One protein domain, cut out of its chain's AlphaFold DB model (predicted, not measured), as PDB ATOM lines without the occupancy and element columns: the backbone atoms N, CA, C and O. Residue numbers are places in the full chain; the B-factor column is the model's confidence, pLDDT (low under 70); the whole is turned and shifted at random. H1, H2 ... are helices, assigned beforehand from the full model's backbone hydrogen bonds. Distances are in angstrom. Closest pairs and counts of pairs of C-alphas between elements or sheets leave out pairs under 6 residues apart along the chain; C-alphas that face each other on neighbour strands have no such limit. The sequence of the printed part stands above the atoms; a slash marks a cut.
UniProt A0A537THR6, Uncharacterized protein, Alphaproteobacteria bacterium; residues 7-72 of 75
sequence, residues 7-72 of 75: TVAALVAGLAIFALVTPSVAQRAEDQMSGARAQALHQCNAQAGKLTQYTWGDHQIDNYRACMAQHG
ATOM      1  N   THR A   7      17.309  91.983  26.855       57.16
ATOM      2  CA  THR A   7      17.147  90.528  26.755       57.16
ATOM      3  C   THR A   7      16.010  90.113  25.823       57.16
ATOM      4  O   THR A   7      16.157  89.157  25.068       57.16
ATOM      5  N   VAL A   8      14.904  90.861  25.813       59.94
ATOM      6  CA  VAL A   8      13.758  90.619  24.923       59.94
ATOM      7  C   VAL A   8      14.141  90.920  23.474       59.94
ATOM      8  O   VAL A   8      13.824  90.142  22.582       59.94
ATOM      9  N   ALA A   9      14.896  91.999  23.244       58.28
ATOM     10  CA  ALA A   9      15.411  92.325  21.913       58.28
ATOM     11  C   ALA A   9      16.392  91.256  21.386       58.28
ATOM     12  O   ALA A   9      16.323  90.881  20.217       58.28
ATOM     13  N   ALA A  10      17.261  90.723  22.252       59.41
ATOM     14  CA  ALA A  10      18.214  89.674  21.881       59.41
ATOM     15  C   ALA A  10      17.532  88.336  21.535       59.41
ATOM     16  O   ALA A  10      17.953  87.656  20.601       59.41
ATOM     17  N   LEU A  11      16.451  87.974  22.237       58.50
ATOM     18  CA  LEU A  11      15.682  86.754  21.958       58.50
ATOM     19  C   LEU A  11      14.964  86.809  20.601       58.50
ATOM     20  O   LEU A  11      14.997  85.832  19.856       58.50
ATOM     21  N   VAL A  12      14.377  87.956  20.237       59.31
ATOM     22  CA  VAL A  12      13.718  88.138  18.928       59.31
ATOM     23  C   VAL A  12      14.730  88.081  17.777       59.31
ATOM     24  O   VAL A  12      14.449  87.477  16.743       59.31
ATOM     25  N   ALA A  13      15.930  88.638  17.966       57.38
ATOM     26  CA  ALA A  13      16.997  88.565  16.968       57.38
ATOM     27  C   ALA A  13      17.549  87.136  16.791       57.38
ATOM     28  O   ALA A  13      17.835  86.728  15.669       57.38
ATOM     29  N   GLY A  14      17.653  86.355  17.873       58.56
ATOM     30  CA  GLY A  14      18.120  84.965  17.817       58.56
ATOM     31  C   GLY A  14      17.163  84.026  17.075       58.56
ATOM     32  O   GLY A  14      17.608  83.178  16.303       58.56
ATOM     33  N   LEU A  15      15.849  84.202  17.244       57.41
ATOM     34  CA  LEU A  15      14.820  83.385  16.584       57.41
ATOM     35  C   LEU A  15      14.748  83.595  15.061       57.41
ATOM     36  O   LEU A  15      14.440  82.654  14.333       57.41
ATOM     37  N   ALA A  16      15.083  84.789  14.564       57.34
ATOM     38  CA  ALA A  16      15.081  85.076  13.128       57.34
ATOM     39  C   ALA A  16      16.174  84.310  12.353       57.34
ATOM     40  O   ALA A  16      16.012  84.041  11.165       57.34
ATOM     41  N   ILE A  17      17.266  83.914  13.018       55.41
ATOM     42  CA  ILE A  17      18.407  83.248  12.369       55.41
ATOM     43  C   ILE A  17      18.124  81.749  12.141       55.41
ATOM     44  O   ILE A  17      18.558  81.184  11.140       55.41
ATOM     45  N   PHE A  18      17.326  81.107  13.002       55.94
ATOM     46  CA  PHE A  18      16.974  79.686  12.856       55.94
ATOM     47  C   PHE A  18      15.941  79.405  11.753       55.94
ATOM     48  O   PHE A  18      15.863  78.285  11.247       55.94
ATOM     49  N   ALA A  19      15.164  80.409  11.339       57.31
ATOM     50  CA  ALA A  19      14.160  80.241  10.290       57.31
ATOM     51  C   ALA A  19      14.772  80.031   8.890       57.31
ATOM     52  O   ALA A  19      14.115  79.467   8.024       57.31
ATOM     53  N   LEU A  20      16.029  80.435   8.670       54.19
ATOM     54  CA  LEU A  20      16.700  80.326   7.366       54.19
ATOM     55  C   LEU A  20      17.381  78.970   7.133       54.19
ATOM     56  O   LEU A  20      17.711  78.640   5.998       54.19
ATOM     57  N   VAL A  21      17.592  78.188   8.192       55.25
ATOM     58  CA  VAL A  21      18.285  76.888   8.122       55.25
ATOM     59  C   VAL A  21      17.341  75.699   8.265       55.25
ATOM     60  O   VAL A  21      17.775  74.558   8.141       55.25
ATOM     61  N   THR A  22      16.053  75.935   8.530       54.78
ATOM     62  CA  THR A  22      15.082  74.846   8.609       54.78
ATOM     63  C   THR A  22      14.529  74.556   7.211       54.78
ATOM     64  O   THR A  22      13.844  75.405   6.641       54.78
ATOM     65  N   PRO A  23      14.756  73.354   6.643       57.38
ATOM     66  CA  PRO A  23      14.186  72.977   5.342       57.38
ATOM     67  C   PRO A  23      12.645  73.046   5.331       57.38
ATOM     68  O   PRO A  23      12.023  73.142   4.276       57.38
ATOM     69  N   SER A  24      12.028  73.102   6.515       58.94
ATOM     70  CA  SER A  24      10.590  73.222   6.742       58.94
ATOM     71  C   SER A  24       9.931  74.498   6.207       58.94
ATOM     72  O   SER A  24       8.703  74.530   6.138       58.94
ATOM     73  N   VAL A  25      10.677  75.559   5.871       54.41
ATOM     74  CA  VAL A  25      10.082  76.788   5.301       54.41
ATOM     75  C   VAL A  25       9.922  76.717   3.781       54.41
ATOM     76  O   VAL A  25       8.964  77.284   3.265       54.41
ATOM     77  N   ALA A  26      10.781  75.965   3.080       54.78
ATOM     78  CA  ALA A  26      10.594  75.669   1.657       54.78
ATOM     79  C   ALA A  26       9.346  74.791   1.459       54.78
ATOM     80  O   ALA A  26       8.452  75.148   0.700       54.78
ATOM     81  N   GLN A  27       9.203  73.760   2.301       54.47
ATOM     82  CA  GLN A  27       8.077  72.820   2.267       54.47
ATOM     83  C   GLN A  27       6.701  73.463   2.537       54.47
ATOM     84  O   GLN A  27       5.683  72.888   2.168       54.47
ATOM     85  N   ARG A  28       6.633  74.629   3.205       54.53
ATOM     86  CA  ARG A  28       5.357  75.304   3.530       54.53
ATOM     87  C   ARG A  28       4.847  76.249   2.444       54.53
ATOM     88  O   ARG A  28       3.675  76.608   2.480       54.53
ATOM     89  N   ALA A  29       5.688  76.654   1.494       54.16
ATOM     90  CA  ALA A  29       5.225  77.404   0.326       54.16
ATOM     91  C   ALA A  29       4.575  76.485  -0.733       54.16
ATOM     92  O   ALA A  29       3.890  76.965  -1.632       54.16
ATOM     93  N   GLU A  30       4.756  75.169  -0.599       54.41
ATOM     94  CA  GLU A  30       4.280  74.118  -1.504       54.41
ATOM     95  C   GLU A  30       3.004  73.433  -0.984       54.41
ATOM     96  O   GLU A  30       2.863  72.215  -1.074       54.41
ATOM     97  N   ASP A  31       2.035  74.186  -0.451       55.50
ATOM     98  CA  ASP A  31       0.719  73.614  -0.090       55.50
ATOM     99  C   ASP A  31      -0.004  73.019  -1.329       55.50
ATOM    100  O   ASP A  31      -0.913  72.201  -1.220       55.50
ATOM    101  N   GLN A  32       0.470  73.349  -2.538       65.19
ATOM    102  CA  GLN A  32       0.154  72.633  -3.771       65.19
ATOM    103  C   GLN A  32       1.401  71.952  -4.338       65.19
ATOM    104  O   GLN A  32       2.282  72.594  -4.912       65.19
ATOM    105  N   MET A  33       1.446  70.623  -4.227       74.19
ATOM    106  CA  MET A  33       2.395  69.797  -4.970       74.19
ATOM    107  C   MET A  33       2.290  70.120  -6.467       74.19
ATOM    108  O   MET A  33       1.207  70.041  -7.049       74.19
ATOM    109  N   SER A  34       3.413  70.465  -7.104       83.12
ATOM    110  CA  SER A  34       3.420  70.739  -8.543       83.12
ATOM    111  C   SER A  34       2.943  69.512  -9.332       83.12
ATOM    112  O   SER A  34       3.243  68.371  -8.974       83.12
ATOM    113  N   GLY A  35       2.230  69.725 -10.443       87.75
ATOM    114  CA  GLY A  35       1.782  68.618 -11.302       87.75
ATOM    115  C   GLY A  35       2.946  67.750 -11.802       87.75
ATOM    116  O   GLY A  35       2.824  66.530 -11.878       87.75
ATOM    117  N   ALA A  36       4.109  68.367 -12.043       88.06
ATOM    118  CA  ALA A  36       5.342  67.666 -12.395       88.06
ATOM    119  C   ALA A  36       5.816  66.724 -11.275       88.06
ATOM    120  O   ALA A  36       6.158  65.573 -11.547       88.06
ATOM    121  N   ARG A  37       5.777  67.176 -10.013       89.31
ATOM    122  CA  ARG A  37       6.107  66.341  -8.852       89.31
ATOM    123  C   ARG A  37       5.109  65.196  -8.688       89.31
ATOM    124  O   ARG A  37       5.530  64.059  -8.501       89.31
ATOM    125  N   ALA A  38       3.811  65.466  -8.814       91.38
ATOM    126  CA  ALA A  38       2.777  64.434  -8.716       91.38
ATOM    127  C   ALA A  38       2.941  63.340  -9.790       91.38
ATOM    128  O   ALA A  38       2.837  62.147  -9.494       91.38
ATOM    129  N   GLN A  39       3.259  63.731 -11.028       94.06
ATOM    130  CA  GLN A  39       3.515  62.793 -12.119       94.06
ATOM    131  C   GLN A  39       4.791  61.970 -11.890       94.06
ATOM    132  O   GLN A  39       4.761  60.752 -12.080       94.06
ATOM    133  N   ALA A  40       5.883  62.606 -11.455       94.88
ATOM    134  CA  ALA A  40       7.130  61.915 -11.125       94.88
ATOM    135  C   ALA A  40       6.912  60.880 -10.012       94.88
ATOM    136  O   ALA A  40       7.280  59.720 -10.168       94.88
ATOM    137  N   LEU A  41       6.201  61.254  -8.942       94.38
ATOM    138  CA  LEU A  41       5.847  60.333  -7.864       94.38
ATOM    139  C   LEU A  41       5.078  59.120  -8.387       94.38
ATOM    140  O   LEU A  41       5.405  57.991  -8.026       94.38
ATOM    141  N   HIS A  42       4.080  59.320  -9.247       94.12
ATOM    142  CA  HIS A  42       3.309  58.206  -9.798       94.12
ATOM    143  C   HIS A  42       4.189  57.235 -10.603       94.12
ATOM    144  O   HIS A  42       4.121  56.021 -10.403       94.12
ATOM    145  N   GLN A  43       5.057  57.764 -11.472       94.81
ATOM    146  CA  GLN A  43       5.951  56.958 -12.310       94.81
ATOM    147  C   GLN A  43       7.006  56.215 -11.481       94.81
ATOM    148  O   GLN A  43       7.169  55.002 -11.637       94.81
ATOM    149  N   CYS A  44       7.667  56.911 -10.555       94.00
ATOM    150  CA  CYS A  44       8.734  56.336  -9.741       94.00
ATOM    151  C   CYS A  44       8.209  55.276  -8.766       94.00
ATOM    152  O   CYS A  44       8.847  54.236  -8.604       94.00
ATOM    153  N   ASN A  45       7.014  55.464  -8.192       91.44
ATOM    154  CA  ASN A  45       6.363  54.428  -7.381       91.44
ATOM    155  C   ASN A  45       6.035  53.177  -8.208       91.44
ATOM    156  O   ASN A  45       6.312  52.056  -7.779       91.44
ATOM    157  N   ALA A  46       5.498  53.348  -9.421       91.50
ATOM    158  CA  ALA A  46       5.196  52.226 -10.307       91.50
ATOM    159  C   ALA A  46       6.460  51.465 -10.748       91.50
ATOM    160  O   ALA A  46       6.412  50.250 -10.940       91.50
ATOM    161  N   GLN A  47       7.592  52.152 -10.915       88.38
ATOM    162  CA  GLN A  47       8.871  51.526 -11.252       88.38
ATOM    163  C   GLN A  47       9.476  50.778 -10.060       88.38
ATOM    164  O   GLN A  47       9.870  49.620 -10.205       88.38
ATOM    165  N   ALA A  48       9.505  51.404  -8.884       87.00
ATOM    166  CA  ALA A  48      10.054  50.822  -7.662       87.00
ATOM    167  C   ALA A  48       9.234  49.607  -7.176       87.00
ATOM    168  O   ALA A  48       9.789  48.624  -6.682       87.00
ATOM    169  N   GLY A  49       7.914  49.612  -7.395       81.94
ATOM    170  CA  GLY A  49       7.018  48.497  -7.068       81.94
ATOM    171  C   GLY A  49       7.243  47.211  -7.876       81.94
ATOM    172  O   GLY A  49       6.703  46.172  -7.508       81.94
ATOM    173  N   LYS A  50       8.043  47.245  -8.954       81.38
ATOM    174  CA  LYS A  50       8.345  46.064  -9.790       81.38
ATOM    175  C   LYS A  50       9.410  45.147  -9.195       81.38
ATOM    176  O   LYS A  50       9.623  44.052  -9.711       81.38
ATOM    177  N   LEU A  51      10.110  45.588  -8.152       74.75
ATOM    178  CA  LEU A  51      11.133  44.772  -7.515       74.75
ATOM    179  C   LEU A  51      10.484  43.636  -6.723       74.75
ATOM    180  O   LEU A  51       9.507  43.828  -6.006       74.75
ATOM    181  N   THR A  52      11.030  42.433  -6.871       65.06
ATOM    182  CA  THR A  52      10.544  41.239  -6.166       65.06
ATOM    183  C   THR A  52      10.972  41.263  -4.695       65.06
ATOM    184  O   THR A  52      11.962  41.915  -4.361       65.06
ATOM    185  N   GLN A  53      10.262  40.536  -3.820       63.53
ATOM    186  CA  GLN A  53      10.477  40.548  -2.360       63.53
ATOM    187  C   GLN A  53      11.945  40.362  -1.927       63.53
ATOM    188  O   GLN A  53      12.375  40.970  -0.954       63.53
ATOM    189  N   TYR A  54      12.734  39.582  -2.672       65.88
ATOM    190  CA  TYR A  54      14.141  39.301  -2.358       65.88
ATOM    191  C   TYR A  54      15.092  40.489  -2.578       65.88
ATOM    192  O   TYR A  54      16.216  40.470  -2.091       65.88
ATOM    193  N   THR A  55      14.654  41.521  -3.301       68.81
ATOM    194  CA  THR A  55      15.439  42.725  -3.638       68.81
ATOM    195  C   THR A  55      14.781  44.007  -3.123       68.81
ATOM    196  O   THR A  55      15.163  45.101  -3.510       68.81
ATOM    197  N   TRP A  56      13.725  43.891  -2.320       64.81
ATOM    198  CA  TRP A  56      12.732  44.954  -2.159       64.81
ATOM    199  C   TRP A  56      13.130  46.079  -1.203       64.81
ATOM    200  O   TRP A  56      12.574  47.155  -1.317       64.81
ATOM    201  N   GLY A  57      14.058  45.862  -0.269       69.00
ATOM    202  CA  GLY A  57      14.437  46.887   0.712       69.00
ATOM    203  C   GLY A  57      15.224  48.034   0.079       69.00
ATOM    204  O   GLY A  57      14.663  49.051  -0.330       69.00
ATOM    205  N   ASP A  58      16.538  47.859  -0.025       75.00
ATOM    206  CA  ASP A  58      17.439  48.924  -0.475       75.00
ATOM    207  C   ASP A  58      17.236  49.275  -1.954       75.00
ATOM    208  O   ASP A  58      17.077  50.444  -2.299       75.00
ATOM    209  N   HIS A  59      17.103  48.278  -2.839       81.94
ATOM    210  CA  HIS A  59      16.979  48.558  -4.273       81.94
ATOM    211  C   HIS A  59      15.672  49.269  -4.646       81.94
ATOM    212  O   HIS A  59      15.634  49.967  -5.660       81.94
ATOM    213  N   GLN A  60      14.589  49.102  -3.875       84.19
ATOM    214  CA  GLN A  60      13.334  49.817  -4.142       84.19
ATOM    215  C   GLN A  60      13.500  51.297  -3.878       84.19
ATOM    216  O   GLN A  60      13.121  52.120  -4.715       84.19
ATOM    217  N   ILE A  61      14.086  51.610  -2.730       86.69
ATOM    218  CA  ILE A  61      14.350  52.976  -2.326       86.69
ATOM    219  C   ILE A  61      15.362  53.593  -3.293       86.69
ATOM    220  O   ILE A  61      15.071  54.645  -3.851       86.69
ATOM    221  N   ASP A  62      16.472  52.922  -3.600       90.94
ATOM    222  CA  ASP A  62      17.481  53.440  -4.531       90.94
ATOM    223  C   ASP A  62      16.908  53.709  -5.928       90.94
ATOM    224  O   ASP A  62      17.167  54.760  -6.516       90.94
ATOM    225  N   ASN A  63      16.063  52.813  -6.447       90.38
ATOM    226  CA  ASN A  63      15.411  53.014  -7.742       90.38
ATOM    227  C   ASN A  63      14.410  54.171  -7.718       90.38
ATOM    228  O   ASN A  63      14.334  54.937  -8.681       90.38
ATOM    229  N   TYR A  64      13.647  54.314  -6.634       91.94
ATOM    230  CA  TYR A  64      12.744  55.447  -6.450       91.94
ATOM    231  C   TYR A  64      13.526  56.770  -6.402       91.94
ATOM    232  O   TYR A  64      13.198  57.697  -7.143       91.94
ATOM    233  N   ARG A  65      14.603  56.831  -5.610       92.56
ATOM    234  CA  ARG A  65      15.476  58.008  -5.471       92.56
ATOM    235  C   ARG A  65      16.123  58.395  -6.795       92.56
ATOM    236  O   ARG A  65      16.059  59.550  -7.209       92.56
ATOM    237  N   ALA A  66      16.680  57.415  -7.507       94.12
ATOM    238  CA  ALA A  66      17.276  57.622  -8.822       94.12
ATOM    239  C   ALA A  66      16.247  58.140  -9.838       94.12
ATOM    240  O   ALA A  66      16.545  59.059 -10.598       94.12
ATOM    241  N   CYS A  67      15.030  57.591  -9.831       94.56
ATOM    242  CA  CYS A  67      13.947  58.057 -10.690       94.56
ATOM    243  C   CYS A  67      13.542  59.505 -10.360       94.56
ATOM    244  O   CYS A  67      13.488  60.345 -11.257       94.56
ATOM    245  N   MET A  68      13.344  59.846  -9.084       96.00
ATOM    246  CA  MET A  68      13.007  61.216  -8.674       96.00
ATOM    247  C   MET A  68      14.103  62.213  -9.078       96.00
ATOM    248  O   MET A  68      13.793  63.268  -9.640       96.00
ATOM    249  N   ALA A  69      15.377  61.840  -8.919       94.75
ATOM    250  CA  ALA A  69      16.516  62.643  -9.360       94.75
ATOM    251  C   ALA A  69      16.536  62.869 -10.884       94.75
ATOM    252  O   ALA A  69      16.826  63.979 -11.329       94.75
ATOM    253  N   GLN A  70      16.169  61.867 -11.694       94.25
ATOM    254  CA  GLN A  70      16.029  62.018 -13.152       94.25
ATOM    255  C   GLN A  70      14.921  63.007 -13.537       94.25
ATOM    256  O   GLN A  70      15.042  63.707 -14.541       94.25
ATOM    257  N   HIS A  71      13.868  63.114 -12.724       92.94
ATOM    258  CA  HIS A  71      12.814  64.117 -12.886       92.94
ATOM    259  C   HIS A  71      13.169  65.489 -12.283       92.94
ATOM    260  O   HIS A  71      12.342  66.406 -12.322       92.94
ATOM    261  N   GLY A  72      14.369  65.647 -11.710       91.62
ATOM    262  CA  GLY A  72      14.779  66.858 -10.996       91.62
ATOM    263  C   GLY A  72      13.938  67.130  -9.746       91.62
ATOM    264  O   GLY A  72      13.804  68.280  -9.334       91.62
TER     265      GLY A  72
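This is residues 7 to 72 of the 75 residues of an uncharacterized protein of Alphaproteobacteria bacterium (UniProt A0A537THR6). A long arm, residues 7 to 35 with the short helices H1 and H2, sticks out from a small hairpin of two helices, H3 and H4, side by side. The 66 printed residues hold four named helices, H1 to H4 in order, and no named strand: all helix. The whole is extended, with a radius of gyration of the C-alphas of 18.9 A; the arm makes much of its length, in spans of 60 by 28 by 16 A.

H1, residues 7 to 18, and H2, residues 23 to 29, are apart from each other and from H3, residues 35 to 48, and H4, residues 58 to 70. H3 and H4 touch as a helical hairpin, a shallow tilt of 31 degrees, opposite ways; their closest C-alphas, of Ala 48 and Gln 60, are 4.9 A apart. Every O i to N i+4 pair is within hydrogen-bond range in H3 and H4, against 5 of 8 in H1 and 1 of 3 in H2, where 2 of 4 O i to N i+3 pairs are.

H1 begins at C-alpha 7 (17.147, 90.528, 26.755) and measures 17.6 A, H2 11.2 A, H3 20.0 A. H4, 18.3 A, ends at C-alpha 70 (16.029, 62.018, -13.152).

The farthest C-alphas, of Thr 7 and Thr 52, are 59.6 A apart. The printed part has no cut and no long link. pLDDT is under 70 at residues 7 to 32 and 52 to 57.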